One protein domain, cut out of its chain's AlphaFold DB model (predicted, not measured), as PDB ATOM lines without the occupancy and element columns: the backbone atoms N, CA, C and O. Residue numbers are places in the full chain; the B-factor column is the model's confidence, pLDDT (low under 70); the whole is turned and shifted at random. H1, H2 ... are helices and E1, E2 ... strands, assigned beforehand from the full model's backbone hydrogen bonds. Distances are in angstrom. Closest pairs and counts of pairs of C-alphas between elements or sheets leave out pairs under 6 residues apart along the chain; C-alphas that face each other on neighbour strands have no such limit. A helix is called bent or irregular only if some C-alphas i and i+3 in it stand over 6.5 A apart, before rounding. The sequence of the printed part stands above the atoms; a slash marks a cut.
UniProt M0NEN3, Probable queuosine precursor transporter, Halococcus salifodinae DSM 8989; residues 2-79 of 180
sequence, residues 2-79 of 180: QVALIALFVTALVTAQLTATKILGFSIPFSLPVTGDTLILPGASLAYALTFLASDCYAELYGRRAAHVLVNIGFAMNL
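AT A GLANCE: This is residues 2 to 79 of the 180 residues of the protein "Probable queuosine precursor transporter" of Halococcus salifodinae DSM 8989 (UniProt M0NEN3). Two long helical rods, H1 and the first arm of the bent helix H2, lie side by side, and the second arm folds back along H1 to make a small helical body of three rods; a thin two-stranded hairpin, E1 and E2, extends from one end of that body as an arm. This hairpin makes much of the length, and its first strand bends sharply near the tip. The printed part has 78 residues, with two named helices and two named strands in the order H1, E1, E2, H2; the sheet E1 - E2 is antiparallel and the class is mixed, helices and strands. The whole is loose, with a radius of gyration of the C-alphas of 15.3 A, and elongated, spanning 43 by 27 by 18 A.

HOW THE PARTS SIT: H1, residues 2 to 19, comes first. E1, residues 23 to 32, and E2, residues 36 to 42, form a hairpin of antiparallel neighbour strands, with 150 degrees between their directions; N 24 and O 41 are 2.8 A apart and N 32 and O 36 are 2.9 A apart, both within hydrogen-bond range. E1 bends by 109 degrees at residue 29. The closest C-alphas of H1 and E2 are those of Thr 19 and Pro 42, 7.8 A apart. H2, residues 44 to 79, was assigned as one helix by its hydrogen bonds but is bent: C-alphas 61 and 64 are 9.4 A apart, and its arms are H2a, residues 44 to 61, and H2b, residues 64 to 79. H1 and H2a touch, closest at the C-alphas of Ala 16 and Ala 44, 4.1 A, and run opposite ways at a shallow tilt of 22 degrees. H1 and H2b touch, closest at the C-alphas of Val 10 and Gly 74, 5.1 A, and run the same way at a steep tilt of 41 degrees. H2a, with residues 55 to 59 alone, touches residues 66 to 71 of H2b, closest at the C-alphas of Ala 59 and Ala 67, 5.0 A; they run opposite ways at a shallow tilt of 33 degrees, only just short of steep. E1 is apart from H2a and H2b, and E2 is apart from H2b. Every O i to N i+4 pair is within hydrogen-bond range in H1 and H2a, and 11 of 12 are in H2b.

IN THESE COORDINATES: H1 begins at C-alpha 2, (-44.752, -23.026, -16.164), and is 25.8 A long. E1 measures 18.5 A, ending at C-alpha 32, (-32.067, -5.725, -49.601), and E2 measures 17.1 A. H2a is 25.7 A long and H2b 23.4 A, ending at C-alpha 79, (-28.094, -35.472, -26.061).

THE WHOLE: The two C-alphas farthest apart, those of Pro 29 and Arg 65, are 43.1 A apart. The printed part has no cut, and the links H1 to E1, E1 to E2 and E2 to H2 are tight. The mean pLDDT of the printed part is 86.9; residue 29 and residues 31 to 35 are under 70.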
ATOM      1  N   GLN A   2     -46.143 -22.545 -16.245       88.94
ATOM      2  CA  GLN A   2     -44.752 -23.026 -16.164       88.94
ATOM      3  C   GLN A   2     -44.420 -24.190 -17.110       88.94
ATOM      4  O   GLN A   2     -43.516 -24.085 -17.930       88.94
ATOM      5  N   VAL A   3     -45.187 -25.283 -17.029       93.25
ATOM      6  CA  VAL A   3     -44.946 -26.500 -17.824       93.25
ATOM      7  C   VAL A   3     -45.063 -26.233 -19.326       93.25
ATOM      8  O   VAL A   3     -44.296 -26.790 -20.100       93.25
ATOM      9  N   ALA A   4     -45.970 -25.343 -19.739       95.19
ATOM     10  CA  ALA A   4     -46.158 -25.004 -21.147       95.19
ATOM     11  C   ALA A   4     -44.938 -24.271 -21.726       95.19
ATOM     12  O   ALA A   4     -44.496 -24.608 -22.819       95.19
ATOM     13  N   LEU A   5     -44.357 -23.325 -20.979       94.31
ATOM     14  CA  LEU A   5     -43.143 -22.614 -21.397       94.31
ATOM     15  C   LEU A   5     -41.938 -23.557 -21.483       94.31
ATOM     16  O   LEU A   5     -41.189 -23.503 -22.454       94.31
ATOM     17  N   ILE A   6     -41.787 -24.460 -20.507       95.38
ATOM     18  CA  ILE A   6     -40.723 -25.474 -20.520       95.38
ATOM     19  C   ILE A   6     -40.881 -26.393 -21.737       95.38
ATOM     20  O   ILE A   6     -39.921 -26.608 -22.475       95.38
ATOM     21  N   ALA A   7     -42.090 -26.910 -21.970       96.00
ATOM     22  CA  ALA A   7     -42.371 -27.793 -23.097       96.00
ATOM     23  C   ALA A   7     -42.133 -27.094 -24.443       96.00
ATOM     24  O   ALA A   7     -41.515 -27.684 -25.329       96.00
ATOM     25  N   LEU A   8     -42.566 -25.836 -24.581       96.25
ATOM     26  CA  LEU A   8     -42.332 -25.028 -25.778       96.25
ATOM     27  C   LEU A   8     -40.835 -24.827 -26.027       96.25
ATOM     28  O   LEU A   8     -40.368 -25.086 -27.134       96.25
ATOM     29  N   PHE A   9     -40.085 -24.430 -24.996       96.25
ATOM     30  CA  PHE A   9     -38.642 -24.218 -25.084       96.25
ATOM     31  C   PHE A   9     -37.907 -25.486 -25.530       96.25
ATOM     32  O   PHE A   9     -37.165 -25.455 -26.508       96.25
ATOM     33  N   VAL A  10     -38.139 -26.615 -24.850       96.38
ATOM     34  CA  VAL A  10     -37.446 -27.878 -25.150       96.38
ATOM     35  C   VAL A  10     -37.809 -28.383 -26.545       96.38
ATOM     36  O   VAL A  10     -36.923 -28.765 -27.305       96.38
ATOM     37  N   THR A  11     -39.095 -28.344 -26.908       96.31
ATOM     38  CA  THR A  11     -39.559 -28.802 -28.226       96.31
ATOM     39  C   THR A  11     -38.949 -27.962 -29.340       96.31
ATOM     40  O   THR A  11     -38.429 -28.511 -30.312       96.31
ATOM     41  N   ALA A  12     -38.974 -26.636 -29.196       95.88
ATOM     42  CA  ALA A  12     -38.395 -25.731 -30.175       95.88
ATOM     43  C   ALA A  12     -36.874 -25.928 -30.281       95.88
ATOM     44  O   ALA A  12     -36.359 -26.057 -31.389       95.88
ATOM     45  N   LEU A  13     -36.166 -26.057 -29.156       94.25
ATOM     46  CA  LEU A  13     -34.713 -26.227 -29.144       94.25
ATOM     47  C   LEU A  13     -34.273 -27.526 -29.830       94.25
ATOM     48  O   LEU A  13     -33.393 -27.501 -30.686       94.25
ATOM     49  N   VAL A  14     -34.913 -28.648 -29.501       93.88
ATOM     50  CA  VAL A  14     -34.631 -29.958 -30.111       93.88
ATOM     51  C   VAL A  14     -34.962 -29.947 -31.606       93.88
ATOM     52  O   VAL A  14     -34.193 -30.451 -32.425       93.88
ATOM     53  N   THR A  15     -36.079 -29.317 -31.983       93.56
ATOM     54  CA  THR A  15     -36.474 -29.174 -33.392       93.56
ATOM     55  C   THR A  15     -35.461 -28.339 -34.170       93.56
ATOM     56  O   THR A  15     -35.128 -28.698 -35.298       93.56
ATOM     57  N   ALA A  16     -34.928 -27.270 -33.568       91.62
ATOM     58  CA  ALA A  16     -33.918 -26.417 -34.188       91.62
ATOM     59  C   ALA A  16     -32.684 -27.221 -34.619       91.62
ATOM     60  O   ALA A  16     -32.202 -27.042 -35.735       91.62
ATOM     61  N   GLN A  17     -32.224 -28.167 -33.792       89.50
ATOM     62  CA  GLN A  17     -31.064 -29.002 -34.125       89.50
ATOM     63  C   GLN A  17     -31.315 -29.918 -35.330       89.50
ATOM     64  O   GLN A  17     -30.415 -30.132 -36.141       89.50
ATOM     65  N   LEU A  18     -32.538 -30.435 -35.477       89.38
ATOM     66  CA  LEU A  18     -32.912 -31.274 -36.620       89.38
ATOM     67  C   LEU A  18     -33.094 -30.466 -37.905       89.38
ATOM     68  O   LEU A  18     -32.778 -30.951 -38.990       89.38
ATOM     69  N   THR A  19     -33.612 -29.241 -37.805       90.38
ATOM     70  CA  THR A  19     -33.895 -28.395 -38.973       90.38
ATOM     71  C   THR A  19     -32.724 -27.503 -39.376       90.38
ATOM     72  O   THR A  19     -32.771 -26.904 -40.451       90.38
ATOM     73  N   ALA A  20     -31.663 -27.431 -38.567       85.62
ATOM     74  CA  ALA A  20     -30.477 -26.606 -38.813       85.62
ATOM     75  C   ALA A  20     -29.815 -26.870 -40.173       85.62
ATOM     76  O   ALA A  20     -29.296 -25.948 -40.798       85.62
ATOM     77  N   THR A  21     -29.864 -28.113 -40.652       81.94
ATOM     78  CA  THR A  21     -29.222 -28.539 -41.904       81.94
ATOM     79  C   THR A  21     -30.022 -28.156 -43.149       81.94
ATOM     80  O   THR A  21     -29.494 -28.191 -44.261       81.94
ATOM     81  N   LYS A  22     -31.291 -27.756 -42.988       84.94
ATOM     82  CA  LYS A  22     -32.134 -27.271 -44.083       84.94
ATOM     83  C   LYS A  22     -31.976 -25.761 -44.216       84.94
ATOM     84  O   LYS A  22     -32.271 -25.026 -43.283       84.94
ATOM     85  N   ILE A  23     -31.595 -25.287 -45.396       84.94
ATOM     86  CA  ILE A  23     -31.579 -23.855 -45.714       84.94
ATOM     87  C   ILE A  23     -32.955 -23.458 -46.267       84.94
ATOM     88  O   ILE A  23     -33.494 -24.127 -47.151       84.94
ATOM     89  N   LEU A  24     -33.539 -22.392 -45.723       84.62
ATOM     90  CA  LEU A  24     -34.786 -21.789 -46.188       84.62
ATOM     91  C   LEU A  24     -34.467 -20.616 -47.116       84.62
ATOM     92  O   LEU A  24     -33.589 -19.814 -46.808       84.62
ATOM     93  N   GLY A  25     -35.194 -20.513 -48.228       84.62
ATOM     94  CA  GLY A  25     -35.118 -19.392 -49.161       84.62
ATOM     95  C   GLY A  25     -36.509 -18.809 -49.381       84.62
ATOM     96  O   GLY A  25     -37.370 -19.489 -49.937       84.62
ATOM     97  N   PHE A  26     -36.733 -17.577 -48.930       80.94
ATOM     98  CA  PHE A  26     -37.986 -16.847 -49.136       80.94
ATOM     99  C   PHE A  26     -37.764 -15.713 -50.134       80.94
ATOM    100  O   PHE A  26     -36.782 -14.985 -50.016       80.94
ATOM    101  N   SER A  27     -38.669 -15.531 -51.093       77.25
ATOM    102  CA  SER A  27     -38.678 -14.333 -51.933       77.25
ATOM    103  C   SER A  27     -39.327 -13.178 -51.171       77.25
ATOM    104  O   SER A  27     -40.434 -13.310 -50.643       77.25
ATOM    105  N   ILE A  28     -38.629 -12.049 -51.081       77.06
ATOM    106  CA  ILE A  28     -39.123 -10.831 -50.434       77.06
ATOM    107  C   ILE A  28     -39.481  -9.785 -51.498       77.06
ATOM    108  O   ILE A  28     -38.760  -9.635 -52.480       77.06
ATOM    109  N   PRO A  29     -40.586  -9.032 -51.322       69.00
ATOM    110  CA  PRO A  29     -41.049  -8.054 -52.311       69.00
ATOM    111  C   PRO A  29     -40.192  -6.776 -52.362       69.00
ATOM    112  O   PRO A  29     -40.478  -5.879 -53.151       69.00
ATOM    113  N   PHE A  30     -39.163  -6.668 -51.520       72.06
ATOM    114  CA  PHE A  30     -38.231  -5.546 -51.465       72.06
ATOM    115  C   PHE A  30     -36.794  -6.062 -51.574       72.06
ATOM    116  O   PHE A  30     -36.436  -7.052 -50.941       72.06
ATOM    117  N   SER A  31     -35.961  -5.382 -52.363       62.50
ATOM    118  CA  SER A  31     -34.547  -5.727 -52.513       62.50
ATOM    119  C   SER A  31     -33.738  -5.207 -51.325       62.50
ATOM    120  O   SER A  31     -33.704  -3.997 -51.080       62.50
ATOM    121  N   LEU A  32     -33.052  -6.098 -50.614       68.06
ATOM    122  CA  LEU A  32     -32.067  -5.725 -49.601       68.06
ATOM    123  C   LEU A  32     -30.692  -5.502 -50.255       68.06
ATOM    124  O   LEU A  32     -30.293  -6.289 -51.114       68.06
ATOM    125  N   PRO A  33     -29.921  -4.486 -49.821       61.28
ATOM    126  CA  PRO A  33     -28.653  -4.102 -50.453       61.28
ATOM    127  C   PRO A  33     -27.545  -5.171 -50.394       61.28
ATOM    128  O   PRO A  33     -26.547  -5.033 -51.092       61.28
ATOM    129  N   VAL A  34     -27.701  -6.227 -49.583       63.75
ATOM    130  CA  VAL A  34     -26.697  -7.297 -49.402       63.75
ATOM    131  C   VAL A  34     -27.191  -8.669 -49.887       63.75
ATOM    132  O   VAL A  34     -26.385  -9.481 -50.326       63.75
ATOM    133  N   THR A  35     -28.500  -8.931 -49.850       57.59
ATOM    134  CA  THR A  35     -29.090 -10.262 -50.117       57.59
ATOM    135  C   THR A  35     -29.964 -10.304 -51.376       57.59
ATOM    136  O   THR A  35     -30.405 -11.372 -51.786       57.59
ATOM    137  N   GLY A  36     -30.213  -9.155 -52.015       70.25
ATOM    138  CA  GLY A  36     -31.121  -9.060 -53.155       70.25
ATOM    139  C   GLY A  36     -32.584  -9.246 -52.744       70.25
ATOM    140  O   GLY A  36     -33.016  -8.750 -51.704       70.25
ATOM    141  N   ASP A  37     -33.345  -9.942 -53.577       70.69
ATOM    142  CA  ASP A  37     -34.768 -10.281 -53.432       70.69
ATOM    143  C   ASP A  37     -35.008 -11.635 -52.736       70.69
ATOM    144  O   ASP A  37     -36.153 -12.069 -52.578       70.69
ATOM    145  N   THR A  38     -33.942 -12.306 -52.284       71.94
ATOM    146  CA  THR A  38     -34.024 -13.605 -51.609       71.94
ATOM    147  C   THR A  38     -33.477 -13.541 -50.187       71.94
ATOM    148  O   THR A  38     -32.356 -13.115 -49.920       71.94
ATOM    149  N   LEU A  39     -34.297 -13.982 -49.239       75.69
ATOM    150  CA  LEU A  39     -33.950 -14.101 -47.833       75.69
ATOM    151  C   LEU A  39     -33.542 -15.547 -47.541       75.69
ATOM    152  O   LEU A  39     -34.378 -16.452 -47.586       75.69
ATOM    153  N   ILE A  40     -32.258 -15.749 -47.238       80.12
ATOM    154  CA  ILE A  40     -31.673 -17.057 -46.924       80.12
ATOM    155  C   ILE A  40     -31.492 -17.177 -45.412       80.12
ATOM    156  O   ILE A  40     -30.833 -16.342 -44.794       80.12
ATOM    157  N   LEU A  41     -32.076 -18.215 -44.813       82.31
ATOM    158  CA  LEU A  41     -32.058 -18.434 -43.365       82.31
ATOM    159  C   LEU A  41     -31.833 -19.922 -43.065       82.31
ATOM    160  O   LEU A  41     -32.454 -20.767 -43.714       82.31
ATOM    161  N   PRO A  42     -31.031 -20.285 -42.050       83.50
ATOM    162  CA  PRO A  42     -31.032 -21.648 -41.528       83.50
ATOM    163  C   PRO A  42     -32.435 -22.046 -41.052       83.50
ATOM    164  O   PRO A  42     -33.135 -21.240 -40.433       83.50
ATOM    165  N   GLY A  43     -32.841 -23.295 -41.270       84.31
ATOM    166  CA  GLY A  43     -34.150 -23.816 -40.862       84.31
ATOM    167  C   GLY A  43     -34.381 -23.772 -39.352       84.31
ATOM    168  O   GLY A  43     -35.519 -23.644 -38.902       84.31
ATOM    169  N   ALA A  44     -33.297 -23.772 -38.575       88.25
ATOM    170  CA  ALA A  44     -33.315 -23.575 -37.130       88.25
ATOM    171  C   ALA A  44     -33.856 -22.199 -36.702       88.25
ATOM    172  O   ALA A  44     -34.367 -22.072 -35.594       88.25
ATOM    173  N   SER A  45     -33.790 -21.173 -37.562       87.75
ATOM    174  CA  SER A  45     -34.084 -19.777 -37.191       87.75
ATOM    175  C   SER A  45     -35.495 -19.589 -36.624       87.75
ATOM    176  O   SER A  45     -35.679 -18.887 -35.633       87.75
ATOM    177  N   LEU A  46     -36.493 -20.250 -37.222       87.50
ATOM    178  CA  LEU A  46     -37.887 -20.168 -36.766       87.50
ATOM    179  C   LEU A  46     -38.071 -20.816 -35.392       87.50
ATOM    180  O   LEU A  46     -38.755 -20.278 -34.525       87.50
ATOM    181  N   ALA A  47     -37.439 -21.971 -35.190       91.88
ATOM    182  CA  ALA A  47     -37.482 -22.667 -33.919       91.88
ATOM    183  C   ALA A  47     -36.740 -21.867 -32.834       91.88
ATOM    184  O   ALA A  47     -37.252 -21.734 -31.725       91.88
ATOM    185  N   TYR A  48     -35.611 -21.233 -33.168       90.94
ATOM    186  CA  TYR A  48     -34.898 -20.368 -32.229       90.94
ATOM    187  C   TYR A  48     -35.694 -19.127 -31.812       90.94
ATOM    188  O   TYR A  48     -35.648 -18.735 -30.647       90.94
ATOM    189  N   ALA A  49     -36.489 -18.534 -32.708       91.31
ATOM    190  CA  ALA A  49     -37.388 -17.445 -32.321       91.31
ATOM    191  C   ALA A  49     -38.357 -17.876 -31.200       91.31
ATOM    192  O   ALA A  49     -38.563 -17.140 -30.234       91.31
ATOM    193  N   LEU A  50     -38.893 -19.099 -31.283       93.69
ATOM    194  CA  LEU A  50     -39.744 -19.664 -30.232       93.69
ATOM    195  C   LEU A  50     -38.962 -19.994 -28.956       93.69
ATOM    196  O   LEU A  50     -39.496 -19.787 -27.865       93.69
ATOM    197  N   THR A  51     -37.718 -20.479 -29.058       93.25
ATOM    198  CA  THR A  51     -36.905 -20.740 -27.859       93.25
ATOM    199  C   THR A  51     -36.628 -19.461 -27.086       93.25
ATOM    200  O   THR A  51     -36.804 -19.472 -25.874       93.25
ATOM    201  N   PHE A  52     -36.256 -18.372 -27.769       92.25
ATOM    202  CA  PHE A  52     -35.986 -17.089 -27.112       92.25
ATOM    203  C   PHE A  52     -37.243 -16.527 -26.448       92.25
ATOM    204  O   PHE A  52     -37.220 -16.190 -25.268       92.25
ATOM    205  N   LEU A  53     -38.379 -16.542 -27.153       93.19
ATOM    206  CA  LEU A  53     -39.657 -16.122 -26.576       93.19
ATOM    207  C   LEU A  53     -39.999 -16.915 -25.301       93.19
ATOM    208  O   LEU A  53     -40.395 -16.341 -24.284       93.19
ATOM    209  N   ALA A  54     -39.847 -18.242 -25.350       94.00
ATOM    210  CA  ALA A  54     -40.146 -19.110 -24.220       94.00
ATOM    211  C   ALA A  54     -39.171 -18.900 -23.052       94.00
ATOM    212  O   ALA A  54     -39.614 -18.844 -21.903       94.00
ATOM    213  N   SER A  55     -37.868 -18.768 -23.325       92.38
ATOM    214  CA  SER A  55     -36.856 -18.547 -22.289       92.38
ATOM    215  C   SER A  55     -37.010 -17.195 -21.613       92.38
ATOM    216  O   SER A  55     -36.876 -17.127 -20.393       92.38
ATOM    217  N   ASP A  56     -37.332 -16.150 -22.372       92.62
ATOM    218  CA  ASP A  56     -37.449 -14.788 -21.853       92.62
ATOM    219  C   ASP A  56     -38.678 -14.664 -20.952       92.62
ATOM    220  O   ASP A  56     -38.561 -14.236 -19.802       92.62
ATOM    221  N   CYS A  57     -39.832 -15.169 -21.404       93.19
ATOM    222  CA  CYS A  57     -41.039 -15.232 -20.578       93.19
ATOM    223  C   CYS A  57     -40.811 -16.075 -19.310       93.19
ATOM    224  O   CYS A  57     -41.244 -15.713 -18.214       93.19
ATOM    225  N   TYR A  58     -40.089 -17.193 -19.427       93.62
ATOM    226  CA  TYR A  58     -39.760 -18.023 -18.272       93.62
ATOM    227  C   TYR A  58     -38.799 -17.317 -17.300       93.62
ATOM    228  O   TYR A  58     -38.974 -17.409 -16.084       93.62
ATOM    229  N   ALA A  59     -37.802 -16.596 -17.811       92.62
ATOM    230  CA  ALA A  59     -36.857 -15.831 -17.004       92.62
ATOM    231  C   ALA A  59     -37.534 -14.672 -16.268       92.62
ATOM    232  O   ALA A  59     -37.203 -14.420 -15.109       92.62
ATOM    233  N   GLU A  60     -38.494 -14.005 -16.905       93.62
ATOM    234  CA  GLU A  60     -39.269 -12.923 -16.300       93.62
ATOM    235  C   GLU A  60     -40.154 -13.430 -15.150       93.62
ATOM    236  O   GLU A  60     -40.176 -12.838 -14.073       93.62
ATOM    237  N   LEU A  61     -40.821 -14.573 -15.337       93.56
ATOM    238  CA  LEU A  61     -41.740 -15.132 -14.340       93.56
ATOM    239  C   LEU A  61     -41.037 -15.866 -13.186       93.56
ATOM    240  O   LEU A  61     -41.528 -15.845 -12.057       93.56
ATOM    241  N   TYR A  62     -39.920 -16.551 -13.459       92.62
ATOM    242  CA  TYR A  62     -39.275 -17.474 -12.508       92.62
ATOM    243  C   TYR A  62     -37.836 -17.083 -12.138       92.62
ATOM    244  O   TYR A  62     -37.202 -17.728 -11.295       92.62
ATOM    245  N   GLY A  63     -37.314 -16.013 -12.733       90.44
ATOM    246  CA  GLY A  63     -35.994 -15.470 -12.454       90.44
ATOM    247  C   GLY A  63     -34.842 -16.208 -13.142       90.44
ATOM    248  O   GLY A  63     -34.956 -17.316 -13.671       90.44
ATOM    249  N   ARG A  64     -33.659 -15.584 -13.070       85.00
ATOM    250  CA  ARG A  64     -32.437 -16.032 -13.758       85.00
ATOM    251  C   ARG A  64     -32.052 -17.480 -13.442       85.00
ATOM    252  O   ARG A  64     -31.754 -18.239 -14.353       85.00
ATOM    253  N   ARG A  65     -32.055 -17.895 -12.168       86.19
ATOM    254  CA  ARG A  65     -31.633 -19.263 -11.799       86.19
ATOM    255  C   ARG A  65     -32.519 -20.327 -12.446       86.19
ATOM    256  O   ARG A  65     -31.996 -21.320 -12.940       86.19
ATOM    257  N   ALA A  66     -33.831 -20.103 -12.478       89.00
ATOM    258  CA  ALA A  66     -34.763 -21.024 -13.110       89.00
ATOM    259  C   ALA A  66     -34.541 -21.083 -14.631       89.00
ATOM    260  O   ALA A  66     -34.524 -22.174 -15.195       89.00
ATOM    261  N   ALA A  67     -34.307 -19.940 -15.284       88.12
ATOM    262  CA  ALA A  67     -33.995 -19.890 -16.714       88.12
ATOM    263  C   ALA A  67     -32.689 -20.624 -17.064       88.12
ATOM    264  O   ALA A  67     -32.649 -21.378 -18.030       88.12
ATOM    265  N   HIS A  68     -31.643 -20.490 -16.243       86.38
ATOM    266  CA  HIS A  68     -30.403 -21.256 -16.421       86.38
ATOM    267  C   HIS A  68     -30.644 -22.772 -16.327       86.38
ATOM    268  O   HIS A  68     -30.105 -23.534 -17.127       86.38
ATOM    269  N   VAL A  69     -31.482 -23.219 -15.382       91.31
ATOM    270  CA  VAL A  69     -31.875 -24.634 -15.284       91.31
ATOM    271  C   VAL A  69     -32.629 -25.079 -16.539       91.31
ATOM    272  O   VAL A  69     -32.323 -26.140 -17.075       91.31
ATOM    273  N   LEU A  70     -33.563 -24.266 -17.044       93.62
ATOM    274  CA  LEU A  70     -34.306 -24.552 -18.275       93.62
ATOM    275  C   LEU A  70     -33.373 -24.740 -19.482       93.62
ATOM    276  O   LEU A  70     -33.496 -25.735 -20.196       93.62
ATOM    277  N   VAL A  71     -32.419 -23.825 -19.678       89.25
ATOM    278  CA  VAL A  71     -31.441 -23.900 -20.776       89.25
ATOM    279  C   VAL A  71     -30.577 -25.155 -20.657       89.25
ATOM    280  O   VAL A  71     -30.446 -25.894 -21.631       89.25
ATOM    281  N   ASN A  72     -30.055 -25.454 -19.462       88.19
ATOM    282  CA  ASN A  72     -29.240 -26.651 -19.235       88.19
ATOM    283  C   ASN A  72     -30.028 -27.949 -19.471       88.19
ATOM    284  O   ASN A  72     -29.496 -28.895 -20.052       88.19
ATOM    285  N   ILE A  73     -31.302 -27.998 -19.062       93.06
ATOM    286  CA  ILE A  73     -32.181 -29.135 -19.359       93.06
ATOM    287  C   ILE A  73     -32.388 -29.254 -20.869       93.06
ATOM    288  O   ILE A  73     -32.230 -30.345 -21.409       93.06
ATOM    289  N   GLY A  74     -32.695 -28.156 -21.566       92.56
ATOM    290  CA  GLY A  74     -32.865 -28.172 -23.020       92.56
ATOM    291  C   GLY A  74     -31.615 -28.669 -23.748       92.56
ATOM    292  O   GLY A  74     -31.708 -29.505 -24.645       92.56
ATOM    293  N   PHE A  75     -30.439 -28.232 -23.308       88.19
ATOM    294  CA  PHE A  75     -29.168 -28.725 -23.818       88.19
ATOM    295  C   PHE A  75     -28.981 -30.232 -23.572       88.19
ATOM    296  O   PHE A  75     -28.659 -30.967 -24.503       88.19
ATOM    297  N   ALA A  76     -29.266 -30.724 -22.361       91.31
ATOM    298  CA  ALA A  76     -29.228 -32.157 -22.064       91.31
ATOM    299  C   ALA A  76     -30.237 -32.960 -22.910       91.31
ATOM    300  O   ALA A  76     -29.943 -34.079 -23.327       91.31
ATOM    301  N   MET A  77     -31.402 -32.390 -23.228       94.94
ATOM    302  CA  MET A  77     -32.381 -33.031 -24.114       94.94
ATOM    303  C   MET A  77     -31.882 -33.167 -25.559       94.94
ATOM    304  O   MET A  77     -32.292 -34.105 -26.240       94.94
ATOM    305  N   ASN A  78     -30.937 -32.337 -26.018       91.69
ATOM    306  CA  ASN A  78     -30.284 -32.554 -27.315       91.69
ATOM    307  C   ASN A  78     -29.392 -33.808 -27.326       91.69
ATOM    308  O   ASN A  78     -29.271 -34.461 -28.360       91.69
ATOM    309  N   LEU A  79     -28.809 -34.194 -26.184       91.06
ATOM    310  CA  LEU A  79     -28.094 -35.472 -26.061       91.06
ATOM    311  C   LEU A  79     -29.053 -36.660 -26.119       91.06
ATOM    312  O   LEU A  79     -28.758 -37.662 -26.768       91.06
TER     313      LEU A  79